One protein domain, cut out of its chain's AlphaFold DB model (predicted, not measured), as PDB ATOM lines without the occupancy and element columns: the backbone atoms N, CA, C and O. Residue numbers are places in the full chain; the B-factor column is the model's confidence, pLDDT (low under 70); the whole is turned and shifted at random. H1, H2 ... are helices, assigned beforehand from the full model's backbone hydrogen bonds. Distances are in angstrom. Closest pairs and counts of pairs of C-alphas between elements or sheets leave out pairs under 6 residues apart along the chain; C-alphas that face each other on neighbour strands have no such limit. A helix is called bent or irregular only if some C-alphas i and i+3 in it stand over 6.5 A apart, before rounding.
ATOM      1  N   ILE A 104      58.271 -12.165 -49.468       78.25
ATOM      2  CA  ILE A 104      57.825 -10.802 -49.156       78.25
ATOM      3  C   ILE A 104      56.305 -10.707 -49.242       78.25
ATOM      4  O   ILE A 104      55.655 -10.424 -48.237       78.25
ATOM      5  N   VAL A 105      55.721 -10.961 -50.414       81.38
ATOM      6  CA  VAL A 105      54.301 -10.661 -50.666       81.38
ATOM      7  C   VAL A 105      53.373 -11.533 -49.816       81.38
ATOM      8  O   VAL A 105      52.505 -11.000 -49.120       81.38
ATOM      9  N   LEU A 106      53.557 -12.856 -49.828       80.06
ATOM     10  CA  LEU A 106      52.696 -13.789 -49.093       80.06
ATOM     11  C   LEU A 106      52.790 -13.596 -47.572       80.06
ATOM     12  O   LEU A 106      51.740 -13.479 -46.933       80.06
ATOM     13  N   PRO A 107      53.985 -13.467 -46.960       74.75
ATOM     14  CA  PRO A 107      54.078 -13.184 -45.535       74.75
ATOM     15  C   PRO A 107      53.469 -11.844 -45.155       74.75
ATOM     16  O   PRO A 107      52.675 -11.786 -44.219       74.75
ATOM     17  N   VAL A 108      53.782 -10.767 -45.881       77.56
ATOM     18  CA  VAL A 108      53.212  -9.445 -45.583       77.56
ATOM     19  C   VAL A 108      51.689  -9.493 -45.664       77.56
ATOM     20  O   VAL A 108      51.024  -8.962 -44.776       77.56
ATOM     21  N   SER A 109      51.123 -10.193 -46.647       78.62
ATOM     22  CA  SER A 109      49.672 -10.382 -46.777       78.62
ATOM     23  C   SER A 109      49.084 -11.166 -45.596       78.62
ATOM     24  O   SER A 109      48.106 -10.735 -44.986       78.62
ATOM     25  N   ASN A 110      49.723 -12.271 -45.195       76.31
ATOM     26  CA  ASN A 110      49.279 -13.095 -44.068       76.31
ATOM     27  C   ASN A 110      49.328 -12.347 -42.726       76.31
ATOM     28  O   ASN A 110      48.399 -12.457 -41.923       76.31
ATOM     29  N   TRP A 111      50.389 -11.577 -42.471       75.62
ATOM     30  CA  TRP A 111      50.566 -10.849 -41.210       75.62
ATOM     31  C   TRP A 111      49.788  -9.536 -41.162       75.62
ATOM     32  O   TRP A 111      49.286  -9.179 -40.097       75.62
ATOM     33  N   SER A 112      49.646  -8.822 -42.278       77.62
ATOM     34  CA  SER A 112      48.831  -7.599 -42.329       77.62
ATOM     35  C   SER A 112      47.339  -7.889 -42.167       77.62
ATOM     36  O   SER A 112      46.637  -7.095 -41.541       77.62
ATOM     37  N   GLY A 113      46.877  -9.070 -42.604       82.31
ATOM     38  CA  GLY A 113      45.493  -9.514 -42.449       82.31
ATOM     39  C   GLY A 113      44.969  -9.436 -41.009       82.31
ATOM     40  O   GLY A 113      43.819  -9.061 -40.807       82.31
ATOM     41  N   PHE A 114      45.803  -9.686 -39.994       84.62
ATOM     42  CA  PHE A 114      45.386  -9.630 -38.583       84.62
ATOM     43  C   PHE A 114      45.548  -8.253 -37.918       84.62
ATOM     44  O   PHE A 114      44.968  -8.035 -36.854       84.62
ATOM     45  N   ALA A 115      46.279  -7.306 -38.516       88.81
ATOM     46  CA  ALA A 115      46.568  -6.016 -37.880       88.81
ATOM     47  C   ALA A 115      45.303  -5.166 -37.658       88.81
ATOM     48  O   ALA A 115      45.087  -4.642 -36.565       88.81
ATOM     49  N   ILE A 116      44.434  -5.080 -38.668       89.69
ATOM     50  CA  ILE A 116      43.197  -4.286 -38.613       89.69
ATOM     51  C   ILE A 116      42.149  -4.904 -37.663       89.69
ATOM     52  O   ILE A 116      41.620  -4.174 -36.820       89.69
ATOM     53  N   PRO A 117      41.884  -6.230 -37.683       88.00
ATOM     54  CA  PRO A 117      41.041  -6.868 -36.671       88.00
ATOM     55  C   PRO A 117      41.556  -6.677 -35.241       88.00
ATOM     56  O   PRO A 117      40.765  -6.401 -34.341       88.00
ATOM     57  N   VAL A 118      42.874  -6.767 -35.017       89.94
ATOM     58  CA  VAL A 118      43.465  -6.492 -33.698       89.94
ATOM     59  C   VAL A 118      43.214  -5.043 -33.282       89.94
ATOM     60  O   VAL A 118      42.779  -4.816 -32.155       89.94
ATOM     61  N   ALA A 119      43.413  -4.074 -34.180       91.62
ATOM     62  CA  ALA A 119      43.117  -2.667 -33.916       91.62
ATOM     63  C   ALA A 119      41.654  -2.447 -33.497       91.62
ATOM     64  O   ALA A 119      41.393  -1.751 -32.517       91.62
ATOM     65  N   PHE A 120      40.711  -3.102 -34.180       89.25
ATOM     66  CA  PHE A 120      39.290  -3.054 -33.837       89.25
ATOM     67  C   PHE A 120      38.994  -3.657 -32.452       89.25
ATOM     68  O   PHE A 120      38.278  -3.055 -31.651       89.25
ATOM     69  N   ILE A 121      39.573  -4.821 -32.132       88.75
ATOM     70  CA  ILE A 121      39.399  -5.481 -30.827       88.75
ATOM     71  C   ILE A 121      39.971  -4.610 -29.700       88.75
ATOM     72  O   ILE A 121      39.305  -4.400 -28.684       88.75
ATOM     73  N   ILE A 122      41.183  -4.075 -29.866       92.06
ATOM     74  CA  ILE A 122      41.836  -3.247 -28.844       92.06
ATOM     75  C   ILE A 122      41.071  -1.940 -28.619       92.06
ATOM     76  O   ILE A 122      40.820  -1.592 -27.466       92.06
ATOM     77  N   ASP A 123      40.629  -1.255 -29.678       89.88
ATOM     78  CA  ASP A 123      39.774  -0.066 -29.562       89.88
ATOM     79  C   ASP A 123      38.490  -0.373 -28.780       89.88
ATOM     80  O   ASP A 123      38.083   0.396 -27.905       89.88
ATOM     81  N   ARG A 124      37.899  -1.553 -28.997       86.94
ATOM     82  CA  ARG A 124      36.652  -1.921 -28.327       86.94
ATOM     83  C   ARG A 124      36.790  -2.178 -26.826       86.94
ATOM     84  O   ARG A 124      35.878  -1.822 -26.078       86.94
ATOM     85  N   PHE A 125      37.881  -2.809 -26.390       88.38
ATOM     86  CA  PHE A 125      38.111  -3.135 -24.975       88.38
ATOM     87  C   PHE A 125      38.856  -2.031 -24.215       88.38
ATOM     88  O   PHE A 125      38.522  -1.741 -23.067       88.38
ATOM     89  N   PHE A 126      39.855  -1.410 -24.845       90.62
ATOM     90  CA  PHE A 126      40.790  -0.479 -24.208       90.62
ATOM     91  C   PHE A 126      40.768   0.930 -24.813       90.62
ATOM     92  O   PHE A 126      41.288   1.849 -24.186       90.62
ATOM     93  N   GLY A 127      40.135   1.150 -25.971       86.12
ATOM     94  CA  GLY A 127      40.162   2.440 -26.673       86.12
ATOM     95  C   GLY A 127      39.665   3.609 -25.826       86.12
ATOM     96  O   GLY A 127      40.308   4.655 -25.787       86.12
ATOM     97  N   ARG A 128      38.587   3.424 -25.044       85.25
ATOM     98  CA  ARG A 128      38.123   4.453 -24.093       85.25
ATOM     99  C   ARG A 128      39.199   4.793 -23.060       85.25
ATOM    100  O   ARG A 128      39.452   5.966 -22.833       85.25
ATOM    101  N   LEU A 129      39.838   3.787 -22.461       85.81
ATOM    102  CA  LEU A 129      40.891   3.978 -21.454       85.81
ATOM    103  C   LEU A 129      42.130   4.668 -22.038       85.81
ATOM    104  O   LEU A 129      42.762   5.473 -21.359       85.81
ATOM    105  N   MET A 130      42.461   4.363 -23.291       88.00
ATOM    106  CA  MET A 130      43.597   4.942 -24.007       88.00
ATOM    107  C   MET A 130      43.340   6.382 -24.473       88.00
ATOM    108  O   MET A 130      44.297   7.146 -24.588       88.00
ATOM    109  N   ARG A 131      42.072   6.768 -24.688       85.31
ATOM    110  CA  ARG A 131      41.659   8.140 -25.032       85.31
ATOM    111  C   ARG A 131      41.520   9.079 -23.828       85.31
ATOM    112  O   ARG A 131      41.678  10.271 -24.019       85.31
ATOM    113  N   ILE A 132      41.271   8.584 -22.606       81.69
ATOM    114  CA  ILE A 132      41.105   9.424 -21.388       81.69
ATOM    115  C   ILE A 132      42.229  10.465 -21.191       81.69
ATOM    116  O   ILE A 132      41.915  11.608 -20.861       81.69
ATOM    117  N   PRO A 133      43.522  10.131 -21.382       80.88
ATOM    118  CA  PRO A 133      44.610  11.095 -21.227       80.88
ATOM    119  C   PRO A 133      44.706  12.124 -22.358       80.88
ATOM    120  O   PRO A 133      45.656  12.894 -22.360       80.88
ATOM    121  N   PHE A 134      43.780  12.143 -23.318       77.56
ATOM    122  CA  PHE A 134      43.801  13.036 -24.471       77.56
ATOM    123  C   PHE A 134      42.463  13.759 -24.627       77.56
ATOM    124  O   PHE A 134      41.389  13.199 -24.415       77.56
ATOM    125  N   THR A 135      42.532  15.010 -25.058       71.69
ATOM    126  CA  THR A 135      41.392  15.767 -25.563       71.69
ATOM    127  C   THR A 135      41.426  15.688 -27.085       71.69
ATOM    128  O   THR A 135      42.364  16.196 -27.700       71.69
ATOM    129  N   CYS A 136      40.421  15.061 -27.693       66.62
ATOM    130  CA  CYS A 136      40.270  14.952 -29.147       66.62
ATOM    131  C   CYS A 136      39.005  15.726 -29.586       66.62
ATOM    132  O   CYS A 136      38.018  15.699 -28.850       66.62
ATOM    133  N   PRO A 137      39.011  16.435 -30.730       60.12
ATOM    134  CA  PRO A 137      37.908  17.251 -31.207       60.12
ATOM    135  C   PRO A 137      36.751  16.390 -31.731       60.12
ATOM    136  O   PRO A 137      36.914  15.230 -32.104       60.12
ATOM    137  N   ASP A 138      35.567  16.999 -31.784       55.03
ATOM    138  CA  ASP A 138      34.321  16.369 -32.230       55.03
ATOM    139  C   ASP A 138      34.392  15.942 -33.717       55.03
ATOM    140  O   ASP A 138      34.707  16.760 -34.594       55.03
ATOM    141  N   GLU A 139      34.054  14.675 -34.001       51.66
ATOM    142  CA  GLU A 139      34.250  13.960 -35.284       51.66
ATOM    143  C   GLU A 139      33.658  14.677 -36.502       51.66
ATOM    144  O   GLU A 139      34.110  14.493 -37.626       51.66
ATOM    145  N   LYS A 140      32.623  15.499 -36.299       51.28
ATOM    146  CA  LYS A 140      31.917  16.192 -37.389       51.28
ATOM    147  C   LYS A 140      32.409  17.611 -37.649       51.28
ATOM    148  O   LYS A 140      32.030  18.202 -38.656       51.28
ATOM    149  N   LYS A 141      33.166  18.201 -36.721       53.00
ATOM    150  CA  LYS A 141      33.510  19.633 -36.751       53.00
ATOM    151  C   LYS A 141      35.008  19.902 -36.765       53.00
ATOM    152  O   LYS A 141      35.359  21.045 -37.048       53.00
ATOM    153  N   HIS A 142      35.844  18.902 -36.445       53.56
ATOM    154  CA  HIS A 142      37.306  19.025 -36.318       53.56
ATOM    155  C   HIS A 142      37.734  20.286 -35.543       53.56
ATOM    156  O   HIS A 142      38.747  20.908 -35.839       53.56
ATOM    157  N   ASN A 143      36.926  20.696 -34.563       54.38
ATOM    158  CA  ASN A 143      37.116  21.918 -33.795       54.38
ATOM    159  C   ASN A 143      36.943  21.605 -32.312       54.38
ATOM    160  O   ASN A 143      35.930  21.022 -31.921       54.38
ATOM    161  N   PHE A 144      37.907  22.035 -31.499       56.62
ATOM    162  CA  PHE A 144      37.804  21.990 -30.043       56.62
ATOM    163  C   PHE A 144      36.711  22.951 -29.567       56.62
ATOM    164  O   PHE A 144      36.614  24.099 -30.012       56.62
ATOM    165  N   THR A 145      35.865  22.500 -28.648       57.34
ATOM    166  CA  THR A 145      34.871  23.365 -28.014       57.34
ATOM    167  C   THR A 145      35.536  24.297 -26.996       57.34
ATOM    168  O   THR A 145      36.549  23.976 -26.377       57.34
ATOM    169  N   LYS A 146      34.946  25.479 -26.760       54.28
ATOM    170  CA  LYS A 146      35.483  26.465 -25.797       54.28
ATOM    171  C   LYS A 146      35.640  25.915 -24.368       54.28
ATOM    172  O   LYS A 146      36.453  26.446 -23.625       54.28
ATOM    173  N   ALA A 147      34.881  24.887 -23.981       54.81
ATOM    174  CA  ALA A 147      35.011  24.233 -22.677       54.81
ATOM    175  C   ALA A 147      36.270  23.347 -22.593       54.81
ATOM    176  O   ALA A 147      36.968  23.369 -21.582       54.81
ATOM    177  N   GLU A 148      36.610  22.649 -23.678       56.69
ATOM    178  CA  GLU A 148      37.803  21.795 -23.794       56.69
ATOM    179  C   GLU A 148      39.103  22.610 -23.804       56.69
ATOM    180  O   GLU A 148      40.110  22.182 -23.245       56.69
ATOM    181  N   MET A 149      39.068  23.823 -24.368       53.69
ATOM    182  CA  MET A 149      40.198  24.760 -24.337       53.69
ATOM    183  C   MET A 149      40.451  25.355 -22.937       53.69
ATOM    184  O   MET A 149      41.565  25.778 -22.642       53.69
ATOM    185  N   VAL A 150      39.432  25.398 -22.067       53.97
ATOM    186  CA  VAL A 150      39.524  25.953 -20.701       53.97
ATOM    187  C   VAL A 150      39.999  24.906 -19.685       53.97
ATOM    188  O   VAL A 150      40.630  25.259 -18.692       53.97
ATOM    189  N   GLU A 151      39.756  23.619 -19.940       55.16
ATOM    190  CA  GLU A 151      40.183  22.516 -19.067       55.16
ATOM    191  C   GLU A 151      41.699  22.242 -19.083       55.16
ATOM    192  O   GLU A 151      42.188  21.527 -18.208       55.16
ATOM    193  N   ASN A 152      42.452  22.776 -20.055       56.31
ATOM    194  CA  ASN A 152      43.857  22.407 -20.271       56.31
ATOM    195  C   ASN A 152      44.774  23.614 -20.608       56.31
ATOM    196  O   ASN A 152      45.420  23.642 -21.662       56.31
ATOM    197  N   PRO A 153      44.865  24.626 -19.719       53.78
ATOM    198  CA  PRO A 153      45.509  25.913 -20.005       53.78
ATOM    199  C   PRO A 153      47.029  25.829 -20.215       53.78
ATOM    200  O   PRO A 153      47.618  26.722 -20.818       53.78
ATOM    201  N   ALA A 154      47.686  24.772 -19.727       53.59
ATOM    202  CA  ALA A 154      49.124  24.571 -19.915       53.59
ATOM    203  C   ALA A 154      49.471  24.118 -21.344       53.59
ATOM    204  O   ALA A 154      50.557  24.414 -21.837       53.59
ATOM    205  N   VAL A 155      48.553  23.426 -22.022       52.75
ATOM    206  CA  VAL A 155      48.814  22.793 -23.322       52.75
ATOM    207  C   VAL A 155      48.412  23.706 -24.482       52.75
ATOM    208  O   VAL A 155      49.108  23.743 -25.494       52.75
ATOM    209  N   SER A 156      47.402  24.561 -24.287       51.22
ATOM    210  CA  SER A 156      47.048  25.650 -25.213       51.22
ATOM    211  C   SER A 156      48.151  26.707 -25.392       51.22
ATOM    212  O   SER A 156      48.121  27.470 -26.352       51.22
ATOM    213  N   VAL A 157      49.106  26.790 -24.456       52.03
ATOM    214  CA  VAL A 157      50.264  27.706 -24.519       52.03
ATOM    215  C   VAL A 157      51.420  27.108 -25.330       52.03
ATOM    216  O   VAL A 157      52.207  27.851 -25.911       52.03
ATOM    217  N   VAL A 158      51.525  25.776 -25.383       53.19
ATOM    218  CA  VAL A 158      52.619  25.051 -26.053       53.19
ATOM    219  C   VAL A 158      52.239  24.649 -27.482       53.19
ATOM    220  O   VAL A 158      53.086  24.692 -28.371       53.19
ATOM    221  N   PHE A 159      50.972  24.306 -27.722       53.78
ATOM    222  CA  PHE A 159      50.469  23.878 -29.025       53.78
ATOM    223  C   PHE A 159      49.489  24.910 -29.577       53.78
ATOM    224  O   PHE A 159      48.502  25.259 -28.927       53.78
ATOM    225  N   ASN A 160      49.749  25.403 -30.791       52.31
ATOM    226  CA  ASN A 160      48.845  26.317 -31.478       52.31
ATOM    227  C   ASN A 160      47.594  25.537 -31.920       52.31
ATOM    228  O   ASN A 160      47.588  24.921 -32.979       52.31
ATOM    229  N   MET A 161      46.548  25.548 -31.088       50.31
ATOM    230  CA  MET A 161      45.281  24.810 -31.262       50.31
ATOM    231  C   MET A 161      44.441  25.246 -32.486       50.31
ATOM    232  O   MET A 161      43.244  24.968 -32.526       50.31
ATOM    233  N   SER A 162      45.017  25.964 -33.455       50.28
ATOM    234  CA  SER A 162      44.266  26.562 -34.563       50.28
ATOM    235  C   SER A 162      44.260  25.737 -35.848       50.28
ATOM    236  O   SER A 162      43.201  25.685 -36.455       50.28
ATOM    237  N   GLU A 163      45.324  25.028 -36.239       48.69
ATOM    238  CA  GLU A 163      45.289  24.115 -37.399       48.69
ATOM    239  C   GLU A 163      46.311  22.967 -37.219       48.69
ATOM    240  O   GLU A 163      47.430  23.207 -36.780       48.69
ATOM    241  N   THR A 164      45.903  21.733 -37.570       48.75
ATOM    242  CA  THR A 164      46.676  20.464 -37.687       48.75
ATOM    243  C   THR A 164      46.918  19.547 -36.469       48.75
ATOM    244  O   THR A 164      47.625  18.558 -36.642       48.75
ATOM    245  N   VAL A 165      46.361  19.775 -35.269       51.94
ATOM    246  CA  VAL A 165      46.525  18.832 -34.127       51.94
ATOM    247  C   VAL A 165      45.187  18.205 -33.728       51.94
ATOM    248  O   VAL A 165      44.292  18.902 -33.258       51.94
ATOM    249  N   GLU A 166      45.057  16.888 -33.921       58.97
ATOM    250  CA  GLU A 166      43.797  16.141 -33.764       58.97
ATOM    251  C   GLU A 166      43.600  15.484 -32.388       58.97
ATOM    252  O   GLU A 166      42.473  15.214 -32.024       58.97
ATOM    253  N   CYS A 167      44.619  15.263 -31.562       65.56
ATOM    254  CA  CYS A 167      44.430  14.878 -30.156       65.56
ATOM    255  C   CYS A 167      45.540  15.520 -29.327       65.56
ATOM    256  O   CYS A 167      46.702  15.511 -29.723       65.56
ATOM    257  N   VAL A 168      45.190  16.105 -28.184       67.06
ATOM    258  CA  VAL A 168      46.116  16.870 -27.340       67.06
ATOM    259  C   VAL A 168      46.176  16.234 -25.947       67.06
ATOM    260  O   VAL A 168      45.116  15.984 -25.374       67.06
ATOM    261  N   PRO A 169      47.361  15.980 -25.363       69.19
ATOM    262  CA  PRO A 169      47.456  15.348 -24.048       69.19
ATOM    263  C   PRO A 169      46.829  16.212 -22.941       69.19
ATOM    264  O   PRO A 169      47.004  17.431 -22.888       69.19
ATOM    265  N   LYS A 170      46.087  15.571 -22.034       71.94
ATOM    266  CA  LYS A 170      45.400  16.147 -20.870       71.94
ATOM    267  C   LYS A 170      45.943  15.516 -19.591       71.94
ATOM    268  O   LYS A 170      45.597  14.392 -19.226       71.94
ATOM    269  N   PHE A 171      46.737  16.287 -18.850       65.69
ATOM    270  CA  PHE A 171      47.253  15.885 -17.541       65.69
ATOM    271  C   PHE A 171      46.170  16.047 -16.465       65.69
ATOM    272  O   PHE A 171      46.130  17.035 -15.736       65.69
ATOM    273  N   SER A 172      45.259  15.074 -16.392       66.06
ATOM    274  CA  SER A 172      44.180  15.015 -15.398       66.06
ATOM    275  C   SER A 172      44.379  13.856 -14.408       66.06
ATOM    276  O   SER A 172      45.066  12.883 -14.733       66.06
ATOM    277  N   PRO A 173      43.742  13.885 -13.218       67.69
ATOM    278  CA  PRO A 173      43.724  12.741 -12.301       67.69
ATOM    279  C   PRO A 173      43.152  11.461 -12.936       67.69
ATOM    280  O   PRO A 173      43.442  10.357 -12.482       67.69
ATOM    281  N   GLU A 174      42.366  11.579 -14.009       68.50
ATOM    282  CA  GLU A 174      41.793  10.437 -14.727       68.50
ATOM    283  C   GLU A 174      42.858   9.619 -15.478       68.50
ATOM    284  O   GLU A 174      42.682   8.411 -15.663       68.50
ATOM    285  N   MET A 175      44.019  10.218 -15.787       76.81
ATOM    286  CA  MET A 175      45.196   9.531 -16.339       76.81
ATOM    287  C   MET A 175      45.693   8.396 -15.425       76.81
ATOM    288  O   MET A 175      46.254   7.408 -15.908       76.81
ATOM    289  N   HIS A 176      45.445   8.476 -14.109       81.81
ATOM    290  CA  HIS A 176      45.787   7.399 -13.175       81.81
ATOM    291  C   HIS A 176      45.096   6.076 -13.522       81.81
ATOM    292  O   HIS A 176      45.695   5.021 -13.327       81.81
ATOM    293  N   SER A 177      43.883   6.110 -14.084       83.75
ATOM    294  CA  SER A 177      43.163   4.897 -14.500       83.75
ATOM    295  C   SER A 177      43.865   4.196 -15.667       83.75
ATOM    296  O   SER A 177      43.998   2.968 -15.677       83.75
ATOM    297  N   THR A 178      44.374   4.970 -16.628       86.44
ATOM    298  CA  THR A 178      45.143   4.456 -17.768       86.44
ATOM    299  C   THR A 178      46.476   3.864 -17.302       86.44
ATOM    300  O   THR A 178      46.785   2.715 -17.622       86.44
ATOM    301  N   LEU A 179      47.218   4.577 -16.447       87.19
ATOM    302  CA  LEU A 179      48.485   4.089 -15.886       87.19
ATOM    303  C   LEU A 179      48.304   2.843 -15.005       87.19
ATOM    304  O   LEU A 179      49.106   1.912 -15.083       87.19
ATOM    305  N   PHE A 180      47.235   2.785 -14.204       90.31
ATOM    306  CA  PHE A 180      46.898   1.602 -13.410       90.31
ATOM    307  C   PHE A 180      46.608   0.393 -14.305       90.31
ATOM    308  O   PHE A 180      47.074  -0.710 -14.022       90.31
ATOM    309  N   THR A 181      45.904   0.601 -15.421       90.88
ATOM    310  CA  THR A 181      45.641  -0.455 -16.408       90.88
ATOM    311  C   THR A 181      46.943  -0.981 -17.017       90.88
ATOM    312  O   THR A 181      47.123  -2.195 -17.107       90.88
ATOM    313  N   PHE A 182      47.887  -0.105 -17.374       92.50
ATOM    314  CA  PHE A 182      49.201  -0.527 -17.875       92.50
ATOM    315  C   PHE A 182      49.982  -1.324 -16.831       92.50
ATOM    316  O   PHE A 182      50.518  -2.384 -17.151       92.50
ATOM    317  N   ALA A 183      50.007  -0.855 -15.581       93.31
ATOM    318  CA  ALA A 183      50.658  -1.562 -14.485       93.31
ATOM    319  C   ALA A 183      50.028  -2.943 -14.254       93.31
ATOM    320  O   ALA A 183      50.747  -3.929 -14.109       93.31
ATOM    321  N   PHE A 184      48.697  -3.040 -14.286       95.12
ATOM    322  CA  PHE A 184      47.981  -4.305 -14.155       95.12
ATOM    323  C   PHE A 184      48.312  -5.279 -15.294       95.12
ATOM    324  O   PHE A 184      48.677  -6.422 -15.027       95.12
ATOM    325  N   LEU A 185      48.241  -4.835 -16.554       94.06
ATOM    326  CA  LEU A 185      48.575  -5.668 -17.716       94.06
ATOM    327  C   LEU A 185      50.046  -6.109 -17.699       94.06
ATOM    328  O   LEU A 185      50.346  -7.261 -18.014       94.06
ATOM    329  N   PHE A 186      50.956  -5.230 -17.273       93.44
ATOM    330  CA  PHE A 186      52.370  -5.554 -17.112       93.44
ATOM    331  C   PHE A 186      52.600  -6.593 -16.008       93.44
ATOM    332  O   PHE A 186      53.312  -7.573 -16.223       93.44
ATOM    333  N   LEU A 187      51.959  -6.437 -14.845       95.25
ATOM    334  CA  LEU A 187      52.027  -7.415 -13.756       95.25
ATOM    335  C   LEU A 187      51.421  -8.762 -14.163       95.25
ATOM    336  O   LEU A 187      51.979  -9.805 -13.827       95.25
ATOM    337  N   LEU A 188      50.324  -8.757 -14.925       94.81
ATOM    338  CA  LEU A 188      49.711  -9.967 -15.470       94.81
ATOM    339  C   LEU A 188      50.653 -10.680 -16.452       94.81
ATOM    340  O   LEU A 188      50.817 -11.900 -16.381       94.81
ATOM    341  N   PHE A 189      51.316  -9.923 -17.329       93.06
ATOM    342  CA  PHE A 189      52.357 -10.451 -18.207       93.06
ATOM    343  C   PHE A 189      53.514 -11.061 -17.410       93.06
ATOM    344  O   PHE A 189      53.903 -12.197 -17.682       93.06
ATOM    345  N   LEU A 190      54.034 -10.354 -16.400       92.38
ATOM    346  CA  LEU A 190      55.105 -10.860 -15.539       92.38
ATOM    347  C   LEU A 190      54.689 -12.135 -14.803       92.38
ATOM    348  O   LEU A 190      55.463 -13.093 -14.753       92.38
ATOM    349  N   PHE A 191      53.460 -12.182 -14.288       93.50
ATOM    350  CA  PHE A 191      52.905 -13.366 -13.647       93.50
ATOM    351  C   PHE A 191      52.938 -14.568 -14.596       93.50
ATOM    352  O   PHE A 191      53.544 -15.589 -14.268       93.50
ATOM    353  N   PHE A 192      52.383 -14.447 -15.807       91.94
ATOM    354  CA  PHE A 192      52.405 -15.552 -16.771       91.94
ATOM    355  C   PHE A 192      53.813 -15.877 -17.289       91.94
ATOM    356  O   PHE A 192      54.129 -17.043 -17.539       91.94
ATOM    357  N   PHE A 193      54.686 -14.876 -17.398       88.81
ATOM    358  CA  PHE A 193      56.084 -15.052 -17.781       88.81
ATOM    359  C   PHE A 193      56.880 -15.872 -16.761       88.81
ATOM    360  O   PHE A 193      57.767 -16.636 -17.150       88.81
ATOM    361  N   VAL A 194      56.567 -15.743 -15.471       91.06
ATOM    362  CA  VAL A 194      57.134 -16.594 -14.420       91.06
ATOM    363  C   VAL A 194      56.442 -17.956 -14.411       91.06
ATOM    364  O   VAL A 194      57.122 -18.982 -14.416       91.06
ATOM    365  N   MET A 195      55.106 -17.989 -14.482       88.44
ATOM    366  CA  MET A 195      54.321 -19.228 -14.439       88.44
ATOM    367  C   MET A 195      54.733 -20.227 -15.519       88.44
ATOM    368  O   MET A 195      54.858 -21.412 -15.218       88.44
ATOM    369  N   LYS A 196      55.040 -19.783 -16.745       84.25
ATOM    370  CA  LYS A 196      55.496 -20.700 -17.808       84.25
ATOM    371  C   LYS A 196      56.776 -21.476 -17.479       84.25
ATOM    372  O   LYS A 196      57.034 -22.472 -18.132       84.25
ATOM    373  N   LYS A 197      57.570 -21.045 -16.489       84.88
ATOM    374  CA  LYS A 197      58.770 -21.765 -16.019       84.88
ATOM    375  C   LYS A 197      58.504 -22.723 -14.852       84.88
ATOM    376  O   LYS A 197      59.379 -23.511 -14.515       84.88
ATOM    377  N   VAL A 198      57.345 -22.612 -14.202       87.06
ATOM    378  CA  VAL A 198      57.009 -23.324 -12.952       87.06
ATOM    379  C   VAL A 198      55.948 -24.405 -13.181       87.06
ATOM    380  O   VAL A 198      55.858 -25.376 -12.433       87.06
ATOM    381  N   VAL A 199      55.117 -24.229 -14.206       83.94
ATOM    382  CA  VAL A 199      53.993 -25.113 -14.524       83.94
ATOM    383  C   VAL A 199      54.475 -26.490 -15.010       83.94
ATOM    384  O   VAL A 199      55.547 -26.628 -15.590       83.94
ATOM    385  N   ARG A 200      53.664 -27.529 -14.760       77.81
ATOM    386  CA  ARG A 200      53.934 -28.908 -15.208       77.81
ATOM    387  C   ARG A 200      54.115 -28.976 -16.737       77.81
ATOM    388  O   ARG A 200      53.390 -28.263 -17.431       77.81
ATOM    389  N   PRO A 201      54.933 -29.908 -17.269       70.38
ATOM    390  CA  PRO A 201      55.183 -30.036 -18.712       70.38
ATOM    391  C   PRO A 201      53.913 -30.112 -19.572       70.38
ATOM    392  O   PRO A 201      53.814 -29.476 -20.614       70.38
ATOM    393  N   SER A 202      52.870 -30.796 -19.091       68.44
ATOM    394  CA  SER A 202      51.596 -30.926 -19.814       68.44
ATOM    395  C   SER A 202      50.820 -29.612 -19.983       68.44
ATOM    396  O   SER A 202      49.946 -29.522 -20.837       68.44
ATOM    397  N   LEU A 203      51.075 -28.615 -19.133       76.94
ATOM    398  CA  LEU A 203      50.430 -27.298 -19.153       76.94
ATOM    399  C   LEU A 203      51.400 -26.191 -19.601       76.94
ATOM    400  O   LEU A 203      50.990 -25.038 -19.741       76.94
ATOM    401  N   GLU A 204      52.667 -26.529 -19.848       81.00
ATOM    402  CA  GLU A 204      53.698 -25.598 -20.303       81.00
ATOM    403  C   GLU A 204      53.292 -24.870 -21.598       81.00
ATOM    404  O   GLU A 204      53.343 -23.637 -21.598       81.00
ATOM    405  N   PRO A 205      52.781 -25.533 -22.662       80.69
ATOM    406  CA  PRO A 205      52.400 -24.830 -23.890       80.69
ATOM    407  C   PRO A 205      51.279 -23.807 -23.672       80.69
ATOM    408  O   PRO A 205      51.282 -22.726 -24.261       80.69
ATOM    409  N   PHE A 206      50.343 -24.119 -22.775       83.25
ATOM    410  CA  PHE A 206      49.264 -23.209 -22.406       83.25
ATOM    411  C   PHE A 206      49.783 -22.004 -21.608       83.25
ATOM    412  O   PHE A 206      49.389 -20.869 -21.863       83.25
ATOM    413  N   ALA A 207      50.721 -22.217 -20.682       85.94
ATOM    414  CA  ALA A 207      51.353 -21.123 -19.949       85.94
ATOM    415  C   ALA A 207      52.221 -20.233 -20.862       85.94
ATOM    416  O   ALA A 207      52.230 -19.010 -20.703       85.94
ATOM    417  N   ILE A 208      52.907 -20.820 -21.852       82.81
ATOM    418  CA  ILE A 208      53.631 -20.084 -22.900       82.81
ATOM    419  C   ILE A 208      52.662 -19.213 -23.702       82.81
ATOM    420  O   ILE A 208      52.928 -18.023 -23.877       82.81
ATOM    421  N   PHE A 209      51.532 -19.777 -24.139       84.75
ATOM    422  CA  PHE A 209      50.483 -19.029 -24.826       84.75
ATOM    423  C   PHE A 209      50.004 -17.838 -23.991       84.75
ATOM    424  O   PHE A 209      50.042 -16.711 -24.472       84.75
ATOM    425  N   LEU A 210      49.621 -18.065 -22.729       87.94
ATOM    426  CA  LEU A 210      49.138 -17.006 -21.839       87.94
ATOM    427  C   LEU A 210      50.185 -15.910 -21.612       87.94
ATOM    428  O   LEU A 210      49.845 -14.728 -21.607       87.94
ATOM    429  N   SER A 211      51.461 -16.278 -21.470       89.06
ATOM    430  CA  SER A 211      52.570 -15.322 -21.364       89.06
ATOM    431  C   SER A 211      52.725 -14.483 -22.632       89.06
ATOM    432  O   SER A 211      52.869 -13.268 -22.540       89.06
ATOM    433  N   ASN A 212      52.681 -15.104 -23.809       85.00
ATOM    434  CA  ASN A 212      52.810 -14.386 -25.075       85.00
ATOM    435  C   ASN A 212      51.581 -13.509 -25.352       85.00
ATOM    436  O   ASN A 212      51.734 -12.367 -25.772       85.00
ATOM    437  N   PHE A 213      50.378 -14.013 -25.072       87.19
ATOM    438  CA  PHE A 213      49.119 -13.298 -25.266       87.19
ATOM    439  C   PHE A 213      49.022 -12.073 -24.351       87.19
ATOM    440  O   PHE A 213      48.780 -10.972 -24.832       87.19
ATOM    441  N   SER A 214      49.287 -12.231 -23.050       91.44
ATOM    442  CA  SER A 214      49.314 -11.102 -22.106       91.44
ATOM    443  C   SER A 214      50.379 -10.063 -22.465       91.44
ATOM    444  O   SER A 214      50.096  -8.869 -22.420       91.44
ATOM    445  N   GLY A 215      51.573 -10.498 -22.886       90.06
ATOM    446  CA  GLY A 215      52.629  -9.599 -23.359       90.06
ATOM    447  C   GLY A 215      52.237  -8.837 -24.625       90.06
ATOM    448  O   GLY A 215      52.491  -7.639 -24.724       90.06
ATOM    449  N   PHE A 216      51.566  -9.505 -25.566       89.88
ATOM    450  CA  PHE A 216      51.046  -8.881 -26.780       89.88
ATOM    451  C   PHE A 216      49.939  -7.867 -26.475       89.88
ATOM    452  O   PHE A 216      50.010  -6.743 -26.957       89.88
ATOM    453  N   VAL A 217      48.959  -8.215 -25.631       92.06
ATOM    454  CA  VAL A 217      47.896  -7.283 -25.209       92.06
ATOM    455  C   VAL A 217      48.495  -6.066 -24.509       92.06
ATOM    456  O   VAL A 217      48.134  -4.941 -24.842       92.06
ATOM    457  N   PHE A 218      49.451  -6.264 -23.594       94.31
ATOM    458  CA  PHE A 218      50.174  -5.160 -22.965       94.31
ATOM    459  C   PHE A 218      50.858  -4.267 -24.008       94.31
ATOM    460  O   PHE A 218      50.671  -3.054 -23.980       94.31
ATOM    461  N   ALA A 219      51.587  -4.851 -24.963       92.44
ATOM    462  CA  ALA A 219      52.258  -4.099 -26.020       92.44
ATOM    463  C   ALA A 219      51.270  -3.321 -26.907       92.44
ATOM    464  O   ALA A 219      51.513  -2.152 -27.192       92.44
ATOM    465  N   MET A 220      50.146  -3.928 -27.299       94.31
ATOM    466  CA  MET A 220      49.110  -3.288 -28.122       94.31
ATOM    467  C   MET A 220      48.330  -2.195 -27.389       94.31
ATOM    468  O   MET A 220      47.672  -1.391 -28.033       94.31
ATOM    469  N   VAL A 221      48.381  -2.150 -26.060       93.81
ATOM    470  CA  VAL A 221      47.728  -1.106 -25.263       93.81
ATOM    471  C   VAL A 221      48.719   0.007 -24.905       93.81
ATOM    472  O   VAL A 221      48.407   1.188 -25.034       93.81
ATOM    473  N   PHE A 222      49.942  -0.353 -24.510       92.69
ATOM    474  CA  PHE A 222      50.972   0.599 -24.095       92.69
ATOM    475  C   PHE A 222      51.653   1.309 -25.274       92.69
ATOM    476  O   PHE A 222      51.817   2.525 -25.233       92.69
ATOM    477  N   LEU A 223      52.064   0.580 -26.322       90.69
ATOM    478  CA  LEU A 223      52.854   1.167 -27.412       90.69
ATOM    479  C   LEU A 223      52.075   2.201 -28.232       90.69
ATOM    480  O   LEU A 223      52.652   3.252 -28.481       90.69
ATOM    481  N   PRO A 224      50.809   1.985 -28.639       91.31
ATOM    482  CA  PRO A 224      50.068   3.002 -29.389       91.31
ATOM    483  C   PRO A 224      49.871   4.284 -28.587       91.31
ATOM    484  O   PRO A 224      50.043   5.369 -29.130       91.31
ATOM    485  N   TRP A 225      49.573   4.149 -27.290       89.50
ATOM    486  CA  TRP A 225      49.474   5.274 -26.361       89.50
ATOM    487  C   TRP A 225      50.806   6.023 -26.241       89.50
ATOM    488  O   TRP A 225      50.847   7.242 -26.371       89.50
ATOM    489  N   PHE A 226      51.910   5.290 -26.064       86.50
ATOM    490  CA  PHE A 226      53.252   5.866 -25.987       86.50
ATOM    491  C   PHE A 226      53.646   6.569 -27.294       86.50
ATOM    492  O   PHE A 226      54.191   7.667 -27.269       86.50
ATOM    493  N   ILE A 227      53.356   5.962 -28.446       83.31
ATOM    494  CA  ILE A 227      53.620   6.564 -29.754       83.31
ATOM    495  C   ILE A 227      52.804   7.848 -29.910       83.31
ATOM    496  O   ILE A 227      53.359   8.839 -30.366       83.31
ATOM    497  N   GLU A 228      51.523   7.862 -29.540       82.62
ATOM    498  CA  GLU A 228      50.692   9.065 -29.654       82.62
ATOM    499  C   GLU A 228      51.203  10.207 -28.771       82.62
ATOM    500  O   GLU A 228      51.432  11.307 -29.271       82.62
ATOM    501  N   GLU A 229      51.487   9.922 -27.498       79.19
ATOM    502  CA  GLU A 229      52.015  10.904 -26.546       79.19
ATOM    503  C   GLU A 229      53.309  11.559 -27.058       79.19
ATOM    504  O   GLU A 229      53.471  12.774 -26.997       79.19
ATOM    505  N   PHE A 230      54.238  10.770 -27.609       75.19
ATOM    506  CA  PHE A 230      55.525  11.291 -28.074       75.19
ATOM    507  C   PHE A 230      55.463  11.907 -29.475       75.19
ATOM    508  O   PHE A 230      56.101  12.936 -29.705       75.19
ATOM    509  N   VAL A 231      54.710  11.321 -30.413       70.56
ATOM    510  CA  VAL A 231      54.645  11.808 -31.802       70.56
ATOM    511  C   VAL A 231      53.983  13.178 -31.876       70.56
ATOM    512  O   VAL A 231      54.463  14.024 -32.626       70.56
ATOM    513  N   VAL A 232      52.936  13.412 -31.078       63.94
ATOM    514  CA  VAL A 232      52.232  14.703 -31.033       63.94
ATOM    515  C   VAL A 232      53.091  15.789 -30.379       63.94
ATOM    516  O   VAL A 232      53.043  16.948 -30.785       63.94
ATOM    517  N   VAL A 233      53.902  15.427 -29.379       64.44
ATOM    518  CA  VAL A 233      54.644  16.395 -28.557       64.44
ATOM    519  C   VAL A 233      56.029  16.731 -29.119       64.44
ATOM    520  O   VAL A 233      56.582  17.787 -28.805       64.44
ATOM    521  N   THR A 234      56.611  15.871 -29.959       65.75
ATOM    522  CA  THR A 234      57.991  16.033 -30.444       65.75
ATOM    523  C   THR A 234      58.082  16.453 -31.917       65.75
ATOM    524  O   THR A 234      57.265  16.050 -32.744       65.75
ATOM    525  N   PRO A 235      59.092  17.264 -32.295       72.94
ATOM    526  CA  PRO A 235      59.287  17.667 -33.687       72.94
ATOM    527  C   PRO A 235      59.666  16.471 -34.577       72.94
ATOM    528  O   PRO A 235      60.321  15.531 -34.129       72.94
ATOM    529  N   TYR A 236      59.335  16.541 -35.873       73.25
ATOM    530  CA  TYR A 236      59.542  15.447 -36.841       73.25
ATOM    531  C   TYR A 236      60.963  14.851 -36.851       73.25
ATOM    532  O   TYR A 236      61.114  13.638 -36.985       73.25
ATOM    533  N   TRP A 237      62.009  15.669 -36.667       75.69
ATOM    534  CA  TRP A 237      63.396  15.184 -36.618       75.69
ATOM    535  C   TRP A 237      63.676  14.310 -35.385       75.69
ATOM    536  O   TRP A 237      64.449  13.358 -35.473       75.69
ATOM    537  N   LEU A 238      63.029  14.600 -34.251       75.50
ATOM    538  CA  LEU A 238      63.175  13.833 -33.017       75.50
ATOM    539  C   LEU A 238      62.391  12.519 -33.105       75.50
ATOM    540  O   LEU A 238      62.914  11.481 -32.712       75.50
ATOM    541  N   ASN A 239      61.205  12.534 -33.720       71.06
ATOM    542  CA  ASN A 239      60.462  11.319 -34.070       71.06
ATOM    543  C   ASN A 239      61.276  10.391 -34.988       71.06
ATOM    544  O   ASN A 239      61.386   9.194 -34.721       71.06
ATOM    545  N   ALA A 240      61.903  10.943 -36.034       73.62
ATOM    546  CA  ALA A 240      62.783  10.184 -36.922       73.62
ATOM    547  C   ALA A 240      63.998   9.613 -36.171       73.62
ATOM    548  O   ALA A 240      64.348   8.448 -36.358       73.62
ATOM    549  N   LEU A 241      64.606  10.394 -35.271       79.38
ATOM    550  CA  LEU A 241      65.716   9.940 -34.433       79.38
ATOM    551  C   LEU A 241      65.297   8.808 -33.482       79.38
ATOM    552  O   LEU A 241      66.012   7.816 -33.387       79.38
ATOM    553  N   ILE A 242      64.142   8.913 -32.815       77.06
ATOM    554  CA  ILE A 242      63.605   7.864 -31.930       77.06
ATOM    555  C   ILE A 242      63.340   6.580 -32.723       77.06
ATOM    556  O   ILE A 242      63.718   5.499 -32.274       77.06
ATOM    557  N   LEU A 243      62.757   6.687 -33.921       74.19
ATOM    558  CA  LEU A 243      62.530   5.542 -34.802       74.19
ATOM    559  C   LEU A 243      63.860   4.873 -35.192       74.19
ATOM    560  O   LEU A 243      64.010   3.664 -35.011       74.19
ATOM    561  N   VAL A 244      64.850   5.644 -35.653       77.44
ATOM    562  CA  VAL A 244      66.176   5.131 -36.042       77.44
ATOM    563  C   VAL A 244      66.901   4.499 -34.852       77.44
ATOM    564  O   VAL A 244      67.433   3.396 -34.977       77.44
ATOM    565  N   LEU A 245      66.881   5.144 -33.682       80.56
ATOM    566  CA  LEU A 245      67.469   4.606 -32.455       80.56
ATOM    567  C   LEU A 245      66.755   3.332 -31.993       80.56
ATOM    568  O   LEU A 245      67.419   2.412 -31.526       80.56
ATOM    569  N   SER A 246      65.433   3.237 -32.162       78.25
ATOM    570  CA  SER A 246      64.684   2.016 -31.852       78.25
ATOM    571  C   SER A 246      65.090   0.862 -32.775       78.25
ATOM    572  O   SER A 246      65.359  -0.234 -32.295       78.25
ATOM    573  N   ILE A 247      65.250   1.107 -34.079       75.94
ATOM    574  CA  ILE A 247      65.730   0.101 -35.038       75.94
ATOM    575  C   ILE A 247      67.160  -0.327 -34.683       75.94
ATOM    576  O   ILE A 247      67.467  -1.520 -34.656       75.94
ATOM    577  N   PHE A 248      68.029   0.633 -34.349       79.56
ATOM    578  CA  PHE A 248      69.405   0.358 -33.942       79.56
ATOM    579  C   PHE A 248      69.487  -0.398 -32.608       79.56
ATOM    580  O   PHE A 248      70.354  -1.251 -32.454       79.56
ATOM    581  N   LEU A 249      68.571  -0.162 -31.664       83.19
ATOM    582  CA  LEU A 249      68.473  -0.927 -30.415       83.19
ATOM    583  C   LEU A 249      68.232  -2.414 -30.704       83.19
ATOM    584  O   LEU A 249      68.902  -3.274 -30.135       83.19
ATOM    585  N   TRP A 250      67.298  -2.711 -31.609       79.69
ATOM    586  CA  TRP A 250      66.945  -4.084 -31.962       79.69
ATOM    587  C   TRP A 250      68.005  -4.767 -32.833       79.69
ATOM    588  O   TRP A 250      68.273  -5.949 -32.635       79.69
ATOM    589  N   LEU A 251      68.621  -4.054 -33.781       75.25
ATOM    590  CA  LEU A 251      69.600  -4.629 -34.713       75.25
ATOM    591  C   LEU A 251      71.043  -4.613 -34.189       75.25
ATOM    592  O   LEU A 251      71.826  -5.500 -34.526       75.25
ATOM    593  N   GLY A 252      71.398  -3.610 -33.387       71.94
ATOM    594  CA  GLY A 252      72.759  -3.345 -32.918       71.94
ATOM    595  C   GLY A 252      73.134  -4.065 -31.623       71.94
ATOM    596  O   GLY A 252      74.319  -4.261 -31.368       71.94
ATOM    597  N   ILE A 253      72.156  -4.498 -30.818       76.69
ATOM    598  CA  ILE A 253      72.402  -5.248 -29.579       76.69
ATOM    599  C   ILE A 253      72.268  -6.754 -29.865       76.69
ATOM    600  O   ILE A 253      71.150  -7.227 -30.085       76.69
ATOM    601  N   PRO A 254      73.365  -7.543 -29.815       72.00
ATOM    602  CA  PRO A 254      73.342  -8.965 -30.167       72.00
ATOM    603  C   PRO A 254      72.225  -9.791 -29.498       72.00
ATOM    604  O   PRO A 254      71.538 -10.503 -30.223       72.00
ATOM    605  N   PRO A 255      71.948  -9.680 -28.178       73.75
ATOM    606  CA  PRO A 255      70.862 -10.445 -27.553       73.75
ATOM    607  C   PRO A 255      69.441  -9.998 -27.946       73.75
ATOM    608  O   PRO A 255      68.492 -10.748 -27.722       73.75
ATOM    609  N   LEU A 256      69.264  -8.794 -28.505       70.00
ATOM    610  CA  LEU A 256      67.961  -8.293 -28.972       70.00
ATOM    611  C   LEU A 256      67.708  -8.590 -30.454       70.00
ATOM    612  O   LEU A 256      66.549  -8.617 -30.877       70.00
ATOM    613  N   ARG A 257      68.766  -8.883 -31.221       70.62
ATOM    614  CA  ARG A 257      68.693  -9.179 -32.658       70.62
ATOM    615  C   ARG A 257      67.753 -10.341 -32.970       70.62
ATOM    616  O   ARG A 257      66.972 -10.264 -33.914       70.62
ATOM    617  N   ASP A 258      67.734 -11.352 -32.107       65.69
ATOM    618  CA  ASP A 258      66.852 -12.526 -32.168       65.69
ATOM    619  C   ASP A 258      65.354 -12.188 -32.080       65.69
ATOM    620  O   ASP A 258      64.494 -13.025 -32.362       65.69
ATOM    621  N   LYS A 259      65.024 -10.978 -31.615       72.62
ATOM    622  CA  LYS A 259      63.656 -10.485 -31.422       72.62
ATOM    623  C   LYS A 259      63.323  -9.289 -32.306       72.62
ATOM    624  O   LYS A 259      62.176  -8.853 -32.287       72.62
ATOM    625  N   ALA A 260      64.273  -8.799 -33.102       72.69
ATOM    626  CA  ALA A 260      64.095  -7.614 -33.932       72.69
ATOM    627  C   ALA A 260      62.922  -7.755 -34.914       72.69
ATOM    628  O   ALA A 260      62.101  -6.853 -35.028       72.69
ATOM    629  N   SER A 261      62.782  -8.912 -35.565       70.06
ATOM    630  CA  SER A 261      61.677  -9.188 -36.493       70.06
ATOM    631  C   SER A 261      60.302  -9.128 -35.827       70.06
ATOM    632  O   SER A 261      59.388  -8.472 -36.321       70.06
ATOM    633  N   LEU A 262      60.179  -9.771 -34.664       75.19
ATOM    634  CA  LEU A 262      58.972  -9.740 -33.846       75.19
ATOM    635  C   LEU A 262      58.669  -8.311 -33.377       75.19
ATOM    636  O   LEU A 262      57.513  -7.900 -33.404       75.19
ATOM    637  N   ALA A 263      59.689  -7.543 -32.986       78.31
ATOM    638  CA  ALA A 263      59.529  -6.151 -32.577       78.31
ATOM    639  C   ALA A 263      59.019  -5.264 -33.726       78.31
ATOM    640  O   ALA A 263      58.100  -4.477 -33.518       78.31
ATOM    641  N   MET A 264      59.538  -5.442 -34.945       77.94
ATOM    642  CA  MET A 264      59.053  -4.720 -36.128       77.94
ATOM    643  C   MET A 264      57.585  -5.039 -36.436       77.94
ATOM    644  O   MET A 264      56.805  -4.123 -36.695       77.94
ATOM    645  N   ALA A 265      57.181  -6.311 -36.343       78.88
ATOM    646  CA  ALA A 265      55.777  -6.698 -36.485       78.88
ATOM    647  C   ALA A 265      54.900  -6.063 -35.388       78.88
ATOM    648  O   ALA A 265      53.836  -5.522 -35.679       78.88
ATOM    649  N   VAL A 266      55.366  -6.055 -34.135       85.50
ATOM    650  CA  VAL A 266      54.669  -5.408 -33.014       85.50
ATOM    651  C   VAL A 266      54.508  -3.901 -33.242       85.50
ATOM    652  O   VAL A 266      53.429  -3.376 -32.975       85.50
ATOM    653  N   TYR A 267      55.516  -3.205 -33.779       85.88
ATOM    654  CA  TYR A 267      55.393  -1.786 -34.126       85.88
ATOM    655  C   TYR A 267      54.381  -1.544 -35.243       85.88
ATOM    656  O   TYR A 267      53.553  -0.644 -35.114       85.88
ATOM    657  N   PHE A 268      54.394  -2.358 -36.302       86.00
ATOM    658  CA  PHE A 268      53.402  -2.265 -37.375       86.00
ATOM    659  C   PHE A 268      51.967  -2.394 -36.833       86.00
ATOM    660  O   PHE A 268      51.108  -1.566 -37.131       86.00
ATOM    661  N   TYR A 269      51.727  -3.371 -35.954       91.12
ATOM    662  CA  TYR A 269      50.426  -3.544 -35.306       91.12
ATOM    663  C   TYR A 269      50.092  -2.379 -34.368       91.12
ATOM    664  O   TYR A 269      48.953  -1.919 -34.351       91.12
ATOM    665  N   ALA A 270      51.070  -1.861 -33.622       91.12
ATOM    666  CA  ALA A 270      50.861  -0.717 -32.742       91.12
ATOM    667  C   ALA A 270      50.426   0.538 -33.522       91.12
ATOM    668  O   ALA A 270      49.519   1.243 -33.084       91.12
ATOM    669  N   TYR A 271      51.002   0.790 -34.702       88.94
ATOM    670  CA  TYR A 271      50.562   1.878 -35.581       88.94
ATOM    671  C   TYR A 271      49.143   1.662 -36.126       88.94
ATOM    672  O   TYR A 271      48.367   2.614 -36.167       88.94
ATOM    673  N   ALA A 272      48.763   0.427 -36.472       90.69
ATOM    674  CA  ALA A 272      47.387   0.116 -36.873       90.69
ATOM    675  C   ALA A 272      46.381   0.348 -35.727       90.69
ATOM    676  O   ALA A 272      45.313   0.924 -35.940       90.69
ATOM    677  N   VAL A 273      46.733  -0.047 -34.495       92.56
ATOM    678  CA  VAL A 273      45.923   0.218 -33.292       92.56
ATOM    679  C   VAL A 273      45.818   1.721 -33.033       92.56
ATOM    680  O   VAL A 273      44.714   2.211 -32.798       92.56
ATOM    681  N   LYS A 274      46.931   2.463 -33.120       89.88
ATOM    682  CA  LYS A 274      46.950   3.929 -32.994       89.88
ATOM    683  C   LYS A 274      45.971   4.565 -33.981       89.88
ATOM    684  O   LYS A 274      45.115   5.338 -33.558       89.88
ATOM    685  N   TRP A 275      46.073   4.194 -35.261       88.31
ATOM    686  CA  TRP A 275      45.240   4.731 -36.339       88.31
ATOM    687  C   TRP A 275      43.749   4.561 -36.040       88.31
ATOM    688  O   TRP A 275      42.980   5.501 -36.196       88.31
ATOM    689  N   ARG A 276      43.332   3.397 -35.523       89.88
ATOM    690  CA  ARG A 276      41.931   3.162 -35.142       89.88
ATOM    691  C   ARG A 276      41.508   3.904 -33.871       89.88
ATOM    692  O   ARG A 276      40.399   4.427 -33.822       89.88
ATOM    693  N   VAL A 277      42.340   3.895 -32.831       88.31
ATOM    694  CA  VAL A 277      41.958   4.386 -31.496       88.31
ATOM    695  C   VAL A 277      41.933   5.904 -31.439       88.31
ATOM    696  O   VAL A 277      40.982   6.474 -30.903       88.31
ATOM    697  N   TYR A 278      42.985   6.546 -31.937       83.75
ATOM    698  CA  TYR A 278      43.138   7.997 -31.867       83.75
ATOM    699  C   TYR A 278      42.596   8.692 -33.111       83.75
ATOM    700  O   TYR A 278      42.342   9.888 -33.059       83.75
ATOM    701  N   LYS A 279      42.364   7.939 -34.199       82.50
ATOM    702  CA  LYS A 279      41.881   8.465 -35.484       82.50
ATOM    703  C   LYS A 279      42.795   9.550 -36.065       82.50
ATOM    704  O   LYS A 279      42.327  10.397 -36.808       82.50
ATOM    705  N   THR A 280      44.086   9.487 -35.734       76.06
ATOM    706  CA  THR A 280      45.115  10.431 -36.179       76.06
ATOM    707  C   THR A 280      45.928   9.882 -37.340       76.06
ATOM    708  O   THR A 280      46.062   8.666 -37.506       76.06
ATOM    709  N   ASP A 281      46.503  10.782 -38.138       74.44
ATOM    710  CA  ASP A 281      47.323  10.427 -39.296       74.44
ATOM    711  C   ASP A 281      48.500   9.506 -38.927       74.44
ATOM    712  O   ASP A 281      49.283   9.752 -38.001       74.44
ATOM    713  N   VAL A 282      48.674   8.441 -39.713       74.69
ATOM    714  CA  VAL A 282      49.810   7.517 -39.601       74.69
ATOM    715  C   VAL A 282      50.563   7.510 -40.924       74.69
ATOM    716  O   VAL A 282      50.003   7.165 -41.957       74.69
ATOM    717  N   LEU A 283      51.845   7.893 -40.903       69.12
ATOM    718  CA  LEU A 283      52.708   7.937 -42.095       69.12
ATOM    719  C   LEU A 283      52.096   8.731 -43.274       69.12
ATOM    720  O   LEU A 283      52.282   8.369 -44.432       69.12
ATOM    721  N   SER A 284      51.402   9.837 -42.985       69.00
ATOM    722  CA  SER A 284      50.681  10.684 -43.961       69.00
ATOM    723  C   SER A 284      49.403  10.072 -44.558       69.00
ATOM    724  O   SER A 284      48.844  10.629 -45.502       69.00
ATOM    725  N   VAL A 285      48.921   8.947 -44.020       77.69
ATOM    726  CA  VAL A 285      47.623   8.360 -44.376       77.69
ATOM    727  C   VAL A 285      46.563   8.863 -43.399       77.69
ATOM    728  O   VAL A 285      46.651   8.595 -42.198       77.69
ATOM    729  N   LYS A 286      45.557   9.567 -43.931       82.06
ATOM    730  CA  LYS A 286      44.437  10.093 -43.144       82.06
ATOM    731  C   LYS A 286      43.504   8.994 -42.671       82.06
ATOM    732  O   LYS A 286      43.257   8.030 -43.398       82.06
ATOM    733  N   TYR A 287      42.976   9.138 -41.459       82.56
ATOM    734  CA  TYR A 287      41.928   8.247 -40.979       82.56
ATOM    735  C   TYR A 287      40.597   8.562 -41.665       82.56
ATOM    736  O   TYR A 287      40.109   9.687 -41.631       82.56
ATOM    737  N   ASP A 288      39.995   7.537 -42.255       84.00
ATOM    738  CA  ASP A 288      38.631   7.574 -42.766       84.00
ATOM    739  C   ASP A 288      37.910   6.293 -42.337       84.00
ATOM    740  O   ASP A 288      38.438   5.183 -42.462       84.00
ATOM    741  N   GLU A 289      36.694   6.447 -41.817       81.44
ATOM    742  CA  GLU A 289      35.926   5.335 -41.267       81.44
ATOM    743  C   GLU A 289      35.516   4.342 -42.364       81.44
ATOM    744  O   GLU A 289      35.597   3.128 -42.157       81.44
ATOM    745  N   THR A 290      35.180   4.836 -43.561       82.56
ATOM    746  CA  THR A 290      34.836   3.990 -44.718       82.56
ATOM    747  C   THR A 290      36.036   3.148 -45.145       82.56
ATOM    748  O   THR A 290      35.929   1.930 -45.310       82.56
ATOM    749  N   THR A 291      37.202   3.783 -45.251       85.12
ATOM    750  CA  THR A 291      38.471   3.131 -45.592       85.12
ATOM    751  C   THR A 291      38.872   2.091 -44.545       85.12
ATOM    752  O   THR A 291      39.280   0.985 -44.898       85.12
ATOM    753  N   PHE A 292      38.704   2.384 -43.251       86.94
ATOM    754  CA  PHE A 292      39.001   1.424 -42.187       86.94
ATOM    755  C   PHE A 292      38.117   0.172 -42.282       86.94
ATOM    756  O   PHE A 292      38.619  -0.948 -42.210       86.94
ATOM    757  N   TYR A 293      36.806   0.334 -42.478       85.38
ATOM    758  CA  TYR A 293      35.888  -0.801 -42.610       85.38
ATOM    759  C   TYR A 293      36.100  -1.600 -43.905       85.38
ATOM    760  O   TYR A 293      35.960  -2.823 -43.885       85.38
ATOM    761  N   LEU A 294      36.510  -0.953 -45.002       86.94
ATOM    762  CA  LEU A 294      36.974  -1.645 -46.209       86.94
ATOM    763  C   LEU A 294      38.205  -2.517 -45.910       86.94
ATOM    764  O   LEU A 294      38.272  -3.670 -46.333       86.94
ATOM    765  N   LEU A 295      39.157  -2.003 -45.130       87.69
ATOM    766  CA  LEU A 295      40.328  -2.771 -44.709       87.69
ATOM    767  C   LEU A 295      39.967  -3.924 -43.761       87.69
ATOM    768  O   LEU A 295      40.584  -4.979 -43.856       87.69
ATOM    769  N   VAL A 296      38.941  -3.784 -42.908       85.75
ATOM    770  CA  VAL A 296      38.402  -4.907 -42.111       85.75
ATOM    771  C   VAL A 296      37.889  -6.030 -43.024       85.75
ATOM    772  O   VAL A 296      38.179  -7.198 -42.763       85.75
ATOM    773  N   TRP A 297      37.185  -5.696 -44.114       86.06
ATOM    774  CA  TRP A 297      36.749  -6.679 -45.119       86.06
ATOM    775  C   TRP A 297      37.927  -7.379 -45.792       86.06
ATOM    776  O   TRP A 297      37.964  -8.609 -45.832       86.06
ATOM    777  N   ILE A 298      38.899  -6.606 -46.289       87.38
ATOM    778  CA  ILE A 298      40.102  -7.143 -46.940       87.38
ATOM    779  C   ILE A 298      40.846  -8.074 -45.974       87.38
ATOM    780  O   ILE A 298      41.191  -9.195 -46.339       87.38
ATOM    781  N   SER A 299      41.013  -7.661 -44.716       87.50
ATOM    782  CA  SER A 299      41.572  -8.486 -43.645       87.50
ATOM    783  C   SER A 299      40.797  -9.787 -43.427       87.50
ATOM    784  O   SER A 299      41.412 -10.842 -43.286       87.50
ATOM    785  N   GLY A 300      39.462  -9.747 -43.430       83.88
ATOM    786  CA  GLY A 300      38.621 -10.943 -43.329       83.88
ATOM    787  C   GLY A 300      38.847 -11.927 -44.482       83.88
ATOM    788  O   GLY A 300      38.988 -13.126 -44.239       83.88
ATOM    789  N   ILE A 301      38.957 -11.424 -45.716       84.69
ATOM    790  CA  ILE A 301      39.256 -12.235 -46.910       84.69
ATOM    791  C   ILE A 301      40.663 -12.832 -46.813       84.69
ATOM    792  O   ILE A 301      40.838 -14.029 -47.024       84.69
ATOM    793  N   LEU A 302      41.665 -12.035 -46.435       83.56
ATOM    794  CA  LEU A 302      43.041 -12.510 -46.266       83.56
ATOM    795  C   LEU A 302      43.140 -13.607 -45.199       83.56
ATOM    796  O   LEU A 302      43.793 -14.624 -45.426       83.56
TER     797      LEU A 302
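Overview. This is residues 104 to 302 of the 804 residues of an uncharacterized protein of Stylophora pistillata (UniProt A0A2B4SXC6). Two helices cross in the middle, the kinked H1 and H7, and a long helical hairpin, H3 and H4, packs on them by way of H4. H8 packs on the earlier part of H1, while H5 runs back from the end of H4 and joins H7 through the short H6. A lobe of loops with the small H2 lies at one end of the longest axis, and the turn of the hairpin lies at the other. The printed part has 199 residues with eight named helices, H1 to H8 in order, and no named strand; its class is all helix. It is compact, with a radius of gyration of the C-alphas of 18.7 A, and only just elongated, with spans of 60 by 40 by 34 A.

Along the chain. Find C-alpha 104 at (57.825, -10.802, -49.156); from there H1 runs to residue 131, 34.7 A on. It has a kink of 67 degrees near residue 125 and is irregular, with C-alphas 125 and 128 7.6 A apart. H2 is residues 146 to 150. H3, residues 175 to 195, is 30.2 A long. Next look at C-alpha 201, at (55.183, -30.036, -18.712), where H4 begins; it runs 47.5 A to residue 233 and is irregular, with C-alphas 202 and 205 7.4 A apart. H5 is residues 236 to 252, 23.3 A; H6 is residues 254 to 257; H7 is residues 260 to 278, 26.2 A. H8, residues 289 to 302, ends at C-alpha 302, (43.041, -12.510, -46.266).

Arrangement. Begin at H1, the hub. It touches H7 at a steep tilt of 47 degrees, the same way, with the C-alphas of Ala 119 and Val 273 closest at 4.1 A. With residues 109 to 117 alone it touches H8, closest at Gly 113 and Ser 299, C-alphas 4.2 A apart. H4 touches H7 at a steep tilt of 57 degrees, closest at the C-alphas of Pro 224 and Lys 274, 4.9 A. H3 and H4 form a hairpin at a shallow tilt of 27 degrees, opposite ways, the C-alphas of Phe 192 and Ser 211 closest at 4.6 A. H5 touches H7, closest at the C-alphas of Trp 250 and Ala 260, 4.9 A, and touches H6 only at the corner. H2 touches no helix. Each O i to N i+4 pair is within hydrogen-bond range in H3, H5, H7 and H8; in H1 it is 18 of 24, in H4 24 of 29, and in H2 0 of 1, with 1 of 2 O i to N i+3 pairs; H6 is too short for such a pair.

Size, cuts and confidence. The C-alphas farthest apart, those of Lys 146 and Pro 201, are 60.3 A apart. The printed part has no cut. The links H1 to H2 and H2 to H3 are long; residues 134 to 135 pair with 168 to 169, antiparallel. The mean pLDDT of the printed part is 77.9, and 45 residues are under 70, among them 136 to 169.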